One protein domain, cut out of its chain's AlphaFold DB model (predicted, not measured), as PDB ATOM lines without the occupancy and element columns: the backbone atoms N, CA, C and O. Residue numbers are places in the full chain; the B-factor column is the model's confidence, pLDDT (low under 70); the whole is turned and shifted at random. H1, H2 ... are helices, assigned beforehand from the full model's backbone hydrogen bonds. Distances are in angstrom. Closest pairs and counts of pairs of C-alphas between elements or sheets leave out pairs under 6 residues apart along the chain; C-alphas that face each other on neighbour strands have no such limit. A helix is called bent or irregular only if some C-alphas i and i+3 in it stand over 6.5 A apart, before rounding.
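What this domain is: This is residues 41 to 80 of the 86 residues of the protein "RNase H type-1 domain-containing protein" of Arachis hypogaea (UniProt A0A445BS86). Two helices, H1 and H2, lie side by side as a helical hairpin, running opposite ways, with a wide loop joining them at one end. Residues 54 to 60, the end of H1 and the first part of that loop, stick out. The 40 printed residues, with no named strand, are all helix in class and only just loose, close to compact, with a radius of gyration of the C-alphas of 10.8 A and spans of 31 by 21 by 11 A.

How they stand to each other: H1, residues 41 to 55, touches H2, residues 68 to 78, with residues 45 to 49 alone; the closest C-alphas are those of Val 45 and Ala 73, 5.7 A apart. They stand at a shallow tilt of 14 degrees, opposite ways. Every O i to N i+4 pair is within hydrogen-bond range in H2, and 9 of 11 in H1.

Where its parts are: H1 begins at C-alpha 41 (48.677, 1.785, -3.158) and is 20.7 A long; it is irregular, with C-alphas 42 and 45 8.3 A apart. H2 is 15.3 A long and ends at C-alpha 78 (36.897, 7.866, -8.726).

The domain as a whole: The C-alphas farthest apart, of His 58 and Ile 79, are 32.2 A apart. The link of 12 residues is long. The printed part has no cut, and no printed residue is under 70 in pLDDT.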
ATOM      1  N   GLU A  41      50.093   1.943  -3.480       85.44
ATOM      2  CA  GLU A  41      48.677   1.785  -3.158       85.44
ATOM      3  C   GLU A  41      47.855   2.940  -3.731       85.44
ATOM      4  O   GLU A  41      46.776   2.724  -4.276       85.44
ATOM      5  N   ALA A  42      48.408   4.155  -3.689       84.94
ATOM      6  CA  ALA A  42      47.794   5.345  -4.266       84.94
ATOM      7  C   ALA A  42      47.867   5.379  -5.806       84.94
ATOM      8  O   ALA A  42      47.204   6.205  -6.422       84.94
ATOM      9  N   ASN A  43      48.650   4.491  -6.429       89.25
ATOM     10  CA  ASN A  43      48.734   4.307  -7.881       89.25
ATOM     11  C   ASN A  43      48.223   2.918  -8.314       89.25
ATOM     12  O   ASN A  43      48.691   2.335  -9.299       89.25
ATOM     13  N   SER A  44      47.286   2.352  -7.545       89.00
ATOM     14  CA  SER A  44      46.790   0.983  -7.714       89.00
ATOM     15  C   SER A  44      46.207   0.726  -9.104       89.00
ATOM     16  O   SER A  44      46.488  -0.323  -9.683       89.00
ATOM     17  N   VAL A  45      45.462   1.681  -9.674       90.31
ATOM     18  CA  VAL A  45      44.864   1.552 -11.013       90.31
ATOM     19  C   VAL A  45      45.933   1.373 -12.084       90.31
ATOM     20  O   VAL A  45      45.833   0.441 -12.877       90.31
ATOM     21  N   ALA A  46      46.991   2.192 -12.079       91.31
ATOM     22  CA  ALA A  46      48.095   2.032 -13.024       91.31
ATOM     23  C   ALA A  46      48.762   0.653 -12.878       91.31
ATOM     24  O   ALA A  46      49.092   0.011 -13.872       91.31
ATOM     25  N   GLY A  47      48.894   0.158 -11.643       91.62
ATOM     26  CA  GLY A  47      49.385  -1.194 -11.371       91.62
ATOM     27  C   GLY A  47      48.471  -2.304 -11.904       91.62
ATOM     28  O   GLY A  47      48.971  -3.295 -12.434       91.62
ATOM     29  N   ILE A  48      47.148  -2.151 -11.789       90.31
ATOM     30  CA  ILE A  48      46.158  -3.087 -12.350       90.31
ATOM     31  C   ILE A  48      46.270  -3.112 -13.877       90.31
ATOM     32  O   ILE A  48      46.348  -4.190 -14.461       90.31
ATOM     33  N   LEU A  49      46.351  -1.944 -14.518       90.62
ATOM     34  CA  LEU A  49      46.499  -1.833 -15.971       90.62
ATOM     35  C   LEU A  49      47.805  -2.459 -16.471       90.62
ATOM     36  O   LEU A  49      47.794  -3.194 -17.455       90.62
ATOM     37  N   ALA A  50      48.918  -2.227 -15.771       91.94
ATOM     38  CA  ALA A  50      50.201  -2.830 -16.119       91.94
ATOM     39  C   ALA A  50      50.159  -4.366 -16.035       91.94
ATOM     40  O   ALA A  50      50.637  -5.041 -16.944       91.94
ATOM     41  N   LYS A  51      49.540  -4.925 -14.983       91.81
ATOM     42  CA  LYS A  51      49.332  -6.379 -14.859       91.81
ATOM     43  C   LYS A  51      48.447  -6.920 -15.973       91.81
ATOM     44  O   LYS A  51      48.780  -7.941 -16.559       91.81
ATOM     45  N   LYS A  52      47.374  -6.204 -16.315       89.25
ATOM     46  CA  LYS A  52      46.501  -6.594 -17.423       89.25
ATOM     47  C   LYS A  52      47.268  -6.680 -18.737       89.25
ATOM     48  O   LYS A  52      47.102  -7.642 -19.472       89.25
ATOM     49  N   GLY A  53      48.146  -5.714 -19.006       90.44
ATOM     50  CA  GLY A  53      49.021  -5.738 -20.177       90.44
ATOM     51  C   GLY A  53      49.933  -6.968 -20.233       90.44
ATOM     52  O   GLY A  53      50.154  -7.495 -21.316       90.44
ATOM     53  N   GLN A  54      50.415  -7.461 -19.085       91.38
ATOM     54  CA  GLN A  54      51.236  -8.679 -19.015       91.38
ATOM     55  C   GLN A  54      50.451  -9.965 -19.304       91.38
ATOM     56  O   GLN A  54      51.037 -10.941 -19.762       91.38
ATOM     57  N   GLU A  55      49.146  -9.984 -19.026       91.50
ATOM     58  CA  GLU A  55      48.270 -11.128 -19.325       91.50
ATOM     59  C   GLU A  55      47.925 -11.224 -20.818       91.50
ATOM     60  O   GLU A  55      47.502 -12.279 -21.296       91.50
ATOM     61  N   LEU A  56      48.077 -10.124 -21.560       89.94
ATOM     62  CA  LEU A  56      47.806 -10.071 -22.989       89.94
ATOM     63  C   LEU A  56      49.011 -10.568 -23.792       89.94
ATOM     64  O   LEU A  56      50.166 -10.478 -23.378       89.94
ATOM     65  N   ILE A  57      48.735 -11.068 -24.996       92.25
ATOM     66  CA  ILE A  57      49.784 -11.414 -25.962       92.25
ATOM     67  C   ILE A  57      50.583 -10.147 -26.294       92.25
ATOM     68  O   ILE A  57      50.018  -9.061 -26.365       92.25
ATOM     69  N   HIS A  58      51.888 -10.269 -26.532       92.44
ATOM     70  CA  HIS A  58      52.717  -9.131 -26.925       92.44
ATOM     71  C   HIS A  58      52.135  -8.408 -28.150       92.44
ATOM     72  O   HIS A  58      51.908  -9.019 -29.193       92.44
ATOM     73  N   GLY A  59      51.898  -7.103 -28.017       92.00
ATOM     74  CA  GLY A  59      51.325  -6.276 -29.074       92.00
ATOM     75  C   GLY A  59      50.699  -4.991 -28.541       92.00
ATOM     76  O   GLY A  59      50.600  -4.782 -27.332       92.00
ATOM     77  N   LEU A  60      50.279  -4.123 -29.463       90.38
ATOM     78  CA  LEU A  60      49.468  -2.955 -29.139       90.38
ATOM     79  C   LEU A  60      47.999  -3.377 -29.076       90.38
ATOM     80  O   LEU A  60      47.421  -3.764 -30.088       90.38
ATOM     81  N   HIS A  61      47.400  -3.265 -27.893       89.12
ATOM     82  CA  HIS A  61      45.983  -3.551 -27.681       89.12
ATOM     83  C   HIS A  61      45.219  -2.247 -27.504       89.12
ATOM     84  O   HIS A  61      45.498  -1.482 -26.581       89.12
ATOM     85  N   VAL A  62      44.253  -2.005 -28.387       90.62
ATOM     86  CA  VAL A  62      43.323  -0.877 -28.293       90.62
ATOM     87  C   VAL A  62      41.946  -1.442 -27.980       90.62
ATOM     88  O   VAL A  62      41.479  -2.356 -28.654       90.62
ATOM     89  N   PHE A  63      41.313  -0.911 -26.939       87.00
ATOM     90  CA  PHE A  63      39.976  -1.313 -26.523       87.00
ATOM     91  C   PHE A  63      38.997  -0.177 -26.820       87.00
ATOM     92  O   PHE A  63      39.168   0.917 -26.285       87.00
ATOM     93  N   ASP A  64      37.948  -0.444 -27.603       91.38
ATOM     94  CA  ASP A  64      36.878   0.539 -27.859       91.38
ATOM     95  C   ASP A  64      36.116   0.901 -26.575       91.38
ATOM     96  O   ASP A  64      35.629   2.018 -26.401       91.38
ATOM     97  N   TYR A  65      36.049  -0.050 -25.638       89.25
ATOM     98  CA  TYR A  65      35.473   0.132 -24.313       89.25
ATOM     99  C   TYR A  65      36.361  -0.519 -23.252       89.25
ATOM    100  O   TYR A  65      36.865  -1.620 -23.477       89.25
ATOM    101  N   PRO A  66      36.497   0.083 -22.055       86.62
ATOM    102  CA  PRO A  66      37.251  -0.544 -20.983       86.62
ATOM    103  C   PRO A  66      36.604  -1.878 -20.588       86.62
ATOM    104  O   PRO A  66      35.377  -1.982 -20.453       86.62
ATOM    105  N   THR A  67      37.438  -2.896 -20.391       88.06
ATOM    106  CA  THR A  67      37.024  -4.206 -19.883       88.06
ATOM    107  C   THR A  67      36.444  -4.078 -18.468       88.06
ATOM    108  O   THR A  67      36.583  -3.043 -17.808       88.06
ATOM    109  N   SER A  68      35.716  -5.093 -17.994       89.12
ATOM    110  CA  SER A  68      34.991  -5.035 -16.713       89.12
ATOM    111  C   SER A  68      35.902  -4.754 -15.512       89.12
ATOM    112  O   SER A  68      35.549  -3.964 -14.637       89.12
ATOM    113  N   ASP A  69      37.093  -5.341 -15.505       87.62
ATOM    114  CA  ASP A  69      38.169  -5.111 -14.543       87.62
ATOM    115  C   ASP A  69      38.708  -3.674 -14.595       87.62
ATOM    116  O   ASP A  69      38.819  -3.026 -13.552       87.62
ATOM    117  N   ILE A  70      38.955  -3.126 -15.791       89.50
ATOM    118  CA  ILE A  70      39.392  -1.731 -15.963       89.50
ATOM    119  C   ILE A  70      38.304  -0.757 -15.492       89.50
ATOM    120  O   ILE A  70      38.590   0.188 -14.755       89.50
ATOM    121  N   LYS A  71      37.040  -1.009 -15.859       91.69
ATOM    122  CA  LYS A  71      35.883  -0.219 -15.405       91.69
ATOM    123  C   LYS A  71      35.784  -0.195 -13.882       91.69
ATOM    124  O   LYS A  71      35.564   0.868 -13.304       91.69
ATOM    125  N   LEU A  72      35.945  -1.349 -13.232       90.62
ATOM    126  CA  LEU A  72      35.902  -1.447 -11.776       90.62
ATOM    127  C   LEU A  72      37.054  -0.670 -11.129       90.62
ATOM    128  O   LEU A  72      36.808   0.113 -10.214       90.62
ATOM    129  N   ALA A  73      38.282  -0.838 -11.623       89.50
ATOM    130  CA  ALA A  73      39.456  -0.138 -11.105       89.50
ATOM    131  C   ALA A  73      39.291   1.390 -11.183       89.50
ATOM    132  O   ALA A  73      39.470   2.080 -10.180       89.50
ATOM    133  N   LEU A  74      38.856   1.908 -12.336       89.25
ATOM    134  CA  LEU A  74      38.594   3.338 -12.529       89.25
ATOM    135  C   LEU A  74      37.473   3.851 -11.617       89.25
ATOM    136  O   LEU A  74      37.587   4.932 -11.040       89.25
ATOM    137  N   ARG A  75      36.395   3.077 -11.442       90.44
ATOM    138  CA  ARG A  75      35.291   3.459 -10.549       90.44
ATOM    139  C   ARG A  75      35.748   3.551  -9.093       90.44
ATOM    140  O   ARG A  75      35.379   4.506  -8.411       90.44
ATOM    141  N   LEU A  76      36.529   2.577  -8.623       87.62
ATOM    142  CA  LEU A  76      37.064   2.546  -7.257       87.62
ATOM    143  C   LEU A  76      38.019   3.720  -6.986       87.62
ATOM    144  O   LEU A  76      37.994   4.291  -5.894       87.62
ATOM    145  N   ASP A  77      38.804   4.121  -7.984       87.56
ATOM    146  CA  ASP A  77      39.652   5.312  -7.904       87.56
ATOM    147  C   ASP A  77      38.841   6.610  -7.866       87.56
ATOM    148  O   ASP A  77      39.062   7.458  -7.000       87.56
ATOM    149  N   GLY A  78      37.805   6.716  -8.705       86.38
ATOM    150  CA  GLY A  78      36.897   7.866  -8.726       86.38
ATOM    151  C   GLY A  78      36.189   8.113  -7.389       86.38
ATOM    152  O   GLY A  78      36.063   9.260  -6.957       86.38
ATOM    153  N   ILE A  79      35.795   7.050  -6.676       88.19
ATOM    154  CA  ILE A  79      35.225   7.152  -5.316       88.19
ATOM    155  C   ILE A  79      36.292   7.240  -4.216       88.19
ATOM    156  O   ILE A  79      35.963   7.219  -3.031       88.19
ATOM    157  N   ARG A  80      37.573   7.351  -4.592       81.12
ATOM    158  CA  ARG A  80      38.729   7.474  -3.694       81.12
ATOM    159  C   ARG A  80      38.899   6.285  -2.745       81.12
ATOM    160  O   ARG A  80      39.483   6.438  -1.675       81.12
TER     161      ARG A  80